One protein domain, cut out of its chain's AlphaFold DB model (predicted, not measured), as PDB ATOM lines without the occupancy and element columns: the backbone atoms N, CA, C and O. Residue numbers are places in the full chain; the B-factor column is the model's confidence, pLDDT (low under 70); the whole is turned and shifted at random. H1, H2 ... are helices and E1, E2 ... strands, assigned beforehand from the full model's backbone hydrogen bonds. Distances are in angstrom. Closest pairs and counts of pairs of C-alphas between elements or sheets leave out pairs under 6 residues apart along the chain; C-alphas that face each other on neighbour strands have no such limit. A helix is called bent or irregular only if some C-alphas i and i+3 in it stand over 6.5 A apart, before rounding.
ATOM      1  N   PHE A  80     -29.741 -18.830 -22.174       88.44
ATOM      2  CA  PHE A  80     -30.861 -18.019 -21.707       88.44
ATOM      3  C   PHE A  80     -30.422 -16.562 -21.582       88.44
ATOM      4  O   PHE A  80     -29.734 -16.195 -20.631       88.44
ATOM      5  N   ALA A  81     -30.862 -15.726 -22.518       89.62
ATOM      6  CA  ALA A  81     -30.686 -14.284 -22.443       89.62
ATOM      7  C   ALA A  81     -31.795 -13.674 -21.575       89.62
ATOM      8  O   ALA A  81     -32.964 -13.615 -21.963       89.62
ATOM      9  N   LEU A  82     -31.437 -13.214 -20.383       84.50
ATOM     10  CA  LEU A  82     -32.348 -12.655 -19.394       84.50
ATOM     11  C   LEU A  82     -32.076 -11.159 -19.211       84.50
ATOM     12  O   LEU A  82     -30.970 -10.751 -18.864       84.50
ATOM     13  N   SER A  83     -33.112 -10.333 -19.380       78.62
ATOM     14  CA  SER A  83     -33.005  -8.877 -19.212       78.62
ATOM     15  C   SER A  83     -32.494  -8.504 -17.817       78.62
ATOM     16  O   SER A  83     -33.093  -8.886 -16.811       78.62
ATOM     17  N   GLY A  84     -31.409  -7.726 -17.766       80.12
ATOM     18  CA  GLY A  84     -30.784  -7.262 -16.524       80.12
ATOM     19  C   GLY A  84     -30.014  -8.331 -15.743       80.12
ATOM     20  O   GLY A  84     -29.526  -8.030 -14.659       80.12
ATOM     21  N   LYS A  85     -29.914  -9.564 -16.261       81.00
ATOM     22  CA  LYS A  85     -29.087 -10.632 -15.678       81.00
ATOM     23  C   LYS A  85     -27.959 -11.046 -16.615       81.00
ATOM     24  O   LYS A  85     -26.828 -11.137 -16.164       81.00
ATOM     25  N   THR A  86     -28.269 -11.266 -17.890       88.62
ATOM     26  CA  THR A  86     -27.263 -11.608 -18.895       88.62
ATOM     27  C   THR A  86     -26.498 -10.353 -19.290       88.62
ATOM     28  O   THR A  86     -27.103  -9.372 -19.737       88.62
ATOM     29  N   ASN A  87     -25.186 -10.376 -19.096       93.44
ATOM     30  CA  ASN A  87     -24.300  -9.260 -19.401       93.44
ATOM     31  C   ASN A  87     -23.775  -9.320 -20.846       93.44
ATOM     32  O   ASN A  87     -24.059 -10.244 -21.612       93.44
ATOM     33  N   ARG A  88     -23.026  -8.284 -21.234       94.12
ATOM     34  CA  ARG A  88     -22.496  -8.125 -22.591       94.12
ATOM     35  C   ARG A  88     -21.498  -9.232 -22.935       94.12
ATOM     36  O   ARG A  88     -21.526  -9.756 -24.047       94.12
ATOM     37  N   GLU A  89     -20.619  -9.571 -22.002       95.06
ATOM     38  CA  GLU A  89     -19.550 -10.552 -22.175       95.06
ATOM     39  C   GLU A  89     -20.123 -11.952 -22.430       95.06
ATOM     40  O   GLU A  89     -19.692 -12.619 -23.371       95.06
ATOM     41  N   GLU A  90     -21.156 -12.348 -21.684       94.00
ATOM     42  CA  GLU A  90     -21.888 -13.605 -21.877       94.00
ATOM     43  C   GLU A  90     -22.549 -13.676 -23.262       94.00
ATOM     44  O   GLU A  90     -22.545 -14.728 -23.905       94.00
ATOM     45  N   ILE A  91     -23.098 -12.559 -23.755       94.50
ATOM     46  CA  ILE A  91     -23.709 -12.486 -25.094       94.50
ATOM     47  C   ILE A  91     -22.645 -12.654 -26.182       94.50
ATOM     48  O   ILE A  91     -22.861 -13.397 -27.142       94.50
ATOM     49  N   ILE A  92     -21.495 -11.992 -26.037       93.69
ATOM     50  CA  ILE A  92     -20.375 -12.102 -26.981       93.69
ATOM     51  C   ILE A  92     -19.817 -13.528 -26.977       93.69
ATOM     52  O   ILE A  92     -19.589 -14.103 -28.043       93.69
ATOM     53  N   GLU A  93     -19.630 -14.122 -25.797       94.44
ATOM     54  CA  GLU A  93     -19.175 -15.505 -25.660       94.44
ATOM     55  C   GLU A  93     -20.158 -16.483 -26.308       94.44
ATOM     56  O   GLU A  93     -19.743 -17.350 -27.082       94.44
ATOM     57  N   PHE A  94     -21.461 -16.310 -26.070       94.06
ATOM     58  CA  PHE A  94     -22.490 -17.087 -26.753       94.06
ATOM     59  C   PHE A  94     -22.422 -16.911 -28.275       94.06
ATOM     60  O   PHE A  94     -22.488 -17.905 -29.002       94.06
ATOM     61  N   GLY A  95     -22.240 -15.680 -28.759       93.12
ATOM     62  CA  GLY A  95     -22.057 -15.378 -30.177       93.12
ATOM     63  C   GLY A  95     -20.901 -16.170 -30.789       93.12
ATOM     64  O   GLY A  95     -21.084 -16.858 -31.786       93.12
ATOM     65  N   ARG A  96     -19.733 -16.201 -30.140       92.00
ATOM     66  CA  ARG A  96     -18.554 -16.930 -30.650       92.00
ATOM     67  C   ARG A  96     -18.772 -18.430 -30.843       92.00
ATOM     68  O   ARG A  96     -18.115 -19.037 -31.685       92.00
ATOM     69  N   ARG A  97     -19.662 -19.036 -30.054       90.38
ATOM     70  CA  ARG A  97     -19.919 -20.486 -30.070       90.38
ATOM     71  C   ARG A  97     -21.210 -20.889 -30.781       90.38
ATOM     72  O   ARG A  97     -21.443 -22.086 -30.945       90.38
ATOM     73  N   CYS A  98     -22.072 -19.941 -31.159       92.06
ATOM     74  CA  CYS A  98     -23.362 -20.265 -31.758       92.06
ATOM     75  C   CYS A  98     -23.332 -20.250 -33.295       92.06
ATOM     76  O   CYS A  98     -22.527 -19.585 -33.939       92.06
ATOM     77  N   LYS A  99     -24.246 -21.013 -33.892       93.44
ATOM     78  CA  LYS A  99     -24.452 -21.165 -35.339       93.44
ATOM     79  C   LYS A  99     -25.735 -20.470 -35.802       93.44
ATOM     80  O   LYS A  99     -26.278 -20.798 -36.856       93.44
ATOM     81  N   LEU A 100     -26.260 -19.542 -34.998       88.44
ATOM     82  CA  LEU A 100     -27.438 -18.763 -35.366       88.44
ATOM     83  C   LEU A 100     -27.127 -17.868 -36.569       88.44
ATOM     84  O   LEU A 100     -26.037 -17.309 -36.705       88.44
ATOM     85  N   LYS A 101     -28.119 -17.681 -37.441       85.94
ATOM     86  CA  LYS A 101     -28.038 -16.644 -38.474       85.94
ATOM     87  C   LYS A 101     -27.979 -15.273 -37.787       85.94
ATOM     88  O   LYS A 101     -28.693 -15.052 -36.816       85.94
ATOM     89  N   GLY A 102     -27.125 -14.375 -38.279       82.94
ATOM     90  CA  GLY A 102     -26.931 -13.046 -37.679       82.94
ATOM     91  C   GLY A 102     -25.944 -13.001 -36.506       82.94
ATOM     92  O   GLY A 102     -25.784 -11.953 -35.895       82.94
ATOM     93  N   VAL A 103     -25.218 -14.089 -36.215       87.38
ATOM     94  CA  VAL A 103     -24.292 -14.170 -35.067       87.38
ATOM     95  C   VAL A 103     -23.262 -13.034 -34.976       87.38
ATOM     96  O   VAL A 103     -22.960 -12.561 -33.882       87.38
ATOM     97  N   ARG A 104     -22.781 -12.536 -36.124       87.25
ATOM     98  CA  ARG A 104     -21.831 -11.413 -36.184       87.25
ATOM     99  C   ARG A 104     -22.406 -10.124 -35.596       87.25
ATOM    100  O   ARG A 104     -21.656  -9.331 -35.038       87.25
ATOM    101  N   GLU A 105     -23.716  -9.914 -35.705       85.38
ATOM    102  CA  GLU A 105     -24.379  -8.741 -35.131       85.38
ATOM    103  C   GLU A 105     -24.419  -8.834 -33.607       85.38
ATOM    104  O   GLU A 105     -24.139  -7.844 -32.933       85.38
ATOM    105  N   PHE A 106     -24.689 -10.018 -33.049       82.94
ATOM    106  CA  PHE A 106     -24.682 -10.237 -31.597       82.94
ATOM    107  C   PHE A 106     -23.271 -10.084 -31.024       82.94
ATOM    108  O   PHE A 106     -23.090  -9.415 -30.008       82.94
ATOM    109  N   GLU A 107     -22.270 -10.649 -31.704       87.19
ATOM    110  CA  GLU A 107     -20.869 -10.564 -31.287       87.19
ATOM    111  C   GLU A 107     -20.349  -9.117 -31.314       87.19
ATOM    112  O   GLU A 107     -19.685  -8.679 -30.377       87.19
ATOM    113  N   ALA A 108     -20.687  -8.341 -32.349       87.56
ATOM    114  CA  ALA A 108     -20.259  -6.946 -32.453       87.56
ATOM    115  C   ALA A 108     -21.025  -6.023 -31.490       87.56
ATOM    116  O   ALA A 108     -20.438  -5.184 -30.797       87.56
ATOM    117  N   SER A 109     -22.351  -6.163 -31.436       89.25
ATOM    118  CA  SER A 109     -23.204  -5.280 -30.637       89.25
ATOM    119  C   SER A 109     -23.183  -5.619 -29.153       89.25
ATOM    120  O   SER A 109     -23.452  -4.732 -28.343       89.25
ATOM    121  N   GLY A 110     -22.858  -6.863 -28.782       89.81
ATOM    122  CA  GLY A 110     -23.028  -7.381 -27.425       89.81
ATOM    123  C   GLY A 110     -24.485  -7.339 -26.961       89.81
ATOM    124  O   GLY A 110     -24.750  -7.214 -25.767       89.81
ATOM    125  N   TRP A 111     -25.424  -7.369 -27.909       92.06
ATOM    126  CA  TRP A 111     -26.855  -7.300 -27.665       92.06
ATOM    127  C   TRP A 111     -27.557  -8.494 -28.307       92.06
ATOM    128  O   TRP A 111     -27.274  -8.877 -29.441       92.06
ATOM    129  N   ILE A 112     -28.501  -9.072 -27.572       90.88
ATOM    130  CA  ILE A 112     -29.399 -10.122 -28.046       90.88
ATOM    131  C   ILE A 112     -30.767  -9.903 -27.403       90.88
ATOM    132  O   ILE A 112     -30.864  -9.433 -26.264       90.88
ATOM    133  N   HIS A 113     -31.838 -10.231 -28.119       89.62
ATOM    134  CA  HIS A 113     -33.177 -10.137 -27.550       89.62
ATOM    135  C   HIS A 113     -33.313 -11.114 -26.362       89.62
ATOM    136  O   HIS A 113     -32.781 -12.225 -26.429       89.62
ATOM    137  N   PRO A 114     -34.017 -10.766 -25.272       86.94
ATOM    138  CA  PRO A 114     -34.259 -11.715 -24.196       86.94
ATOM    139  C   PRO A 114     -34.982 -12.959 -24.710       86.94
ATOM    140  O   PRO A 114     -35.944 -12.867 -25.467       86.94
ATOM    141  N   GLY A 115     -34.511 -14.136 -24.330       87.56
ATOM    142  CA  GLY A 115     -34.955 -15.362 -24.967       87.56
ATOM    143  C   GLY A 115     -34.168 -16.579 -24.531       87.56
ATOM    144  O   GLY A 115     -33.282 -16.514 -23.681       87.56
ATOM    145  N   GLN A 116     -34.490 -17.687 -25.171       88.31
ATOM    146  CA  GLN A 116     -33.785 -18.948 -25.068       88.31
ATOM    147  C   GLN A 116     -33.307 -19.345 -26.458       88.31
ATOM    148  O   GLN A 116     -34.072 -19.297 -27.422       88.31
ATOM    149  N   TYR A 117     -32.038 -19.716 -26.559       91.12
ATOM    150  CA  TYR A 117     -31.353 -19.913 -27.825       91.12
ATOM    151  C   TYR A 117     -30.587 -21.231 -27.817       91.12
ATOM    152  O   TYR A 117     -29.717 -21.452 -26.973       91.12
ATOM    153  N   CYS A 118     -30.852 -22.097 -28.793       92.00
ATOM    154  CA  CYS A 118     -29.982 -23.239 -29.040       92.00
ATOM    155  C   CYS A 118     -28.673 -22.761 -29.700       92.00
ATOM    156  O   CYS A 118     -28.737 -22.091 -30.737       92.00
ATOM    157  N   PRO A 119     -27.485 -23.138 -29.187       94.25
ATOM    158  CA  PRO A 119     -26.216 -22.747 -29.795       94.25
ATOM    159  C   PRO A 119     -26.046 -23.308 -31.212       94.25
ATOM    160  O   PRO A 119     -25.446 -22.653 -32.052       94.25
ATOM    161  N   ASN A 120     -26.629 -24.464 -31.540       94.75
ATOM    162  CA  ASN A 120     -26.607 -25.000 -32.906       94.75
ATOM    163  C   ASN A 120     -27.667 -24.379 -33.834       94.75
ATOM    164  O   ASN A 120     -27.738 -24.743 -35.004       94.75
ATOM    165  N   GLY A 121     -28.496 -23.458 -33.334       90.06
ATOM    166  CA  GLY A 121     -29.534 -22.794 -34.118       90.06
ATOM    167  C   GLY A 121     -30.752 -23.658 -34.452       90.06
ATOM    168  O   GLY A 121     -31.529 -23.288 -35.325       90.06
ATOM    169  N   CYS A 122     -30.946 -24.786 -33.759       89.19
ATOM    170  CA  CYS A 122     -32.090 -25.678 -33.985       89.19
ATOM    171  C   CYS A 122     -33.432 -25.025 -33.632       89.19
ATOM    172  O   CYS A 122     -34.443 -25.295 -34.269       89.19
ATOM    173  N   THR A 123     -33.446 -24.206 -32.581       83.38
ATOM    174  CA  THR A 123     -34.638 -23.513 -32.091       83.38
ATOM    175  C   THR A 123     -34.239 -22.284 -31.281       83.38
ATOM    176  O   THR A 123     -33.127 -22.213 -30.741       83.38
ATOM    177  N   PHE A 124     -35.153 -21.326 -31.196       84.31
ATOM    178  CA  PHE A 124     -35.091 -20.221 -30.257       84.31
ATOM    179  C   PHE A 124     -36.510 -19.819 -29.842       84.31
ATOM    180  O   PHE A 124     -37.459 -19.959 -30.614       84.31
ATOM    181  N   ALA A 125     -36.647 -19.300 -28.628       80.81
ATOM    182  CA  ALA A 125     -37.881 -18.731 -28.109       80.81
ATOM    183  C   ALA A 125     -37.600 -17.306 -27.634       80.81
ATOM    184  O   ALA A 125     -36.787 -17.095 -26.736       80.81
ATOM    185  N   LEU A 126     -38.257 -16.325 -28.250       82.06
ATOM    186  CA  LEU A 126     -38.121 -14.921 -27.870       82.06
ATOM    187  C   LEU A 126     -39.089 -14.587 -26.741       82.06
ATOM    188  O   LEU A 126     -40.250 -15.003 -26.742       82.06
ATOM    189  N   TYR A 127     -38.608 -13.810 -25.783       75.00
ATOM    190  CA  TYR A 127     -39.370 -13.416 -24.617       75.00
ATOM    191  C   TYR A 127     -39.781 -11.952 -24.739       75.00
ATOM    192  O   TYR A 127     -38.972 -11.044 -24.564       75.00
TER     193      TYR A 127
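This is residues 80 to 127 of the 136 residues of an uncharacterized protein of Pseudomonas alcaligenes OT 69 (UniProt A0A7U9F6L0). Look for two small hairpins at opposite sides of the domain: a pair of helices, H1 and H2, side by side and running opposite ways, and across from them a ribbon of two short strands, E1 and E2. The first printed residues, 80 to 81, add a short antiparallel pairing along E1, and residues 82 to 87 and 110 to 114 cross between the strand side and the helix side. The printed part has 48 residues, with two named helices and two named strands in the order H1, H2, E1, E2; the sheet's order is E1 - E2, antiparallel. The class is mixed, helices and strands, with under half of the printed residues in named elements. The whole is compact, with a radius of gyration of the C-alphas of 9.5 A, and rounded, spanning 25 by 22 by 13 A.

Start at the first printed residue, Phe 80, whose C-alpha stands at (-30.861, -18.019, -21.707). Pass Gly 84 and go on to C-alpha 88 at (-22.496, -8.125, -22.591), where H1 begins. H1 is a helix of 10 residues, Arg 88 to Arg 97, and measures 14.7 A from first to last C-alpha. After residues 98 to 102 you reach H2, a helix of 7 residues, Val 103 to Ser 109, with 10.0 A from first to last C-alpha; its last C-alpha is at (-23.204, -5.280, -30.637). Residues 110 to 114 then bring you to E1, a strand of residues 115 to 117, Gly to Tyr, 6.5 A from first to last C-alpha. Residues 118 to 123 follow, and E2, residues 124 to 126, Phe to Leu, is 6.6 A long from first to last C-alpha and ends at C-alpha 126, (-38.121, -14.921, -27.870).

Begin again at residues 80 to 81, which pair antiparallel with residues 115 to 116 of E1. Next look at H1 and H2, which form a helical hairpin: they touch, with 12 pairs of C-alphas within 8 A. Their closest C-alphas are those of Ile 92 and Glu 107, 4.6 A apart. The two helices run opposite ways at a shallow tilt of 22 degrees, and their centres are 8.6 A apart. In both H1 and H2 every O i to N i+4 pair is within hydrogen-bond range, and neither helix is bent. E1 and E2 also form a hairpin, antiparallel, with 171 degrees between their N-to-C directions. Their C-alphas face each other at Gly 115 and Leu 126, 4.3 A apart, and at Tyr 117 and Phe 124, 4.5 A apart. Check the backbone between them: N 116 and O 125 are 2.8 A apart, and N 125 and O 116 are 2.8 A apart, both within hydrogen-bond range. H1 is apart from E1 and from E2, and H2 is apart from E2, with no C-alpha of the one within 8 A of the other.

To see the greatest extent, compare Gly 84 with Cys 122: their C-alphas are the two farthest apart, at 25.4 A. The C-alphas of the first and last printed residues, Phe 80 and Tyr 127, are 10.1 A apart. The printed part runs from residue 80 to residue 127 without a cut, within a full chain of 136 residues. The links from H1 to H2 and from H2 to E1 are tight, each with 5 residues, and the link from E1 to E2 is short, with 6 residues. In the B-factor column of this predicted model, the mean pLDDT of the printed part is 88.6, and no printed residue is under 70; H1 has a mean of 94 and E2 a mean of 82.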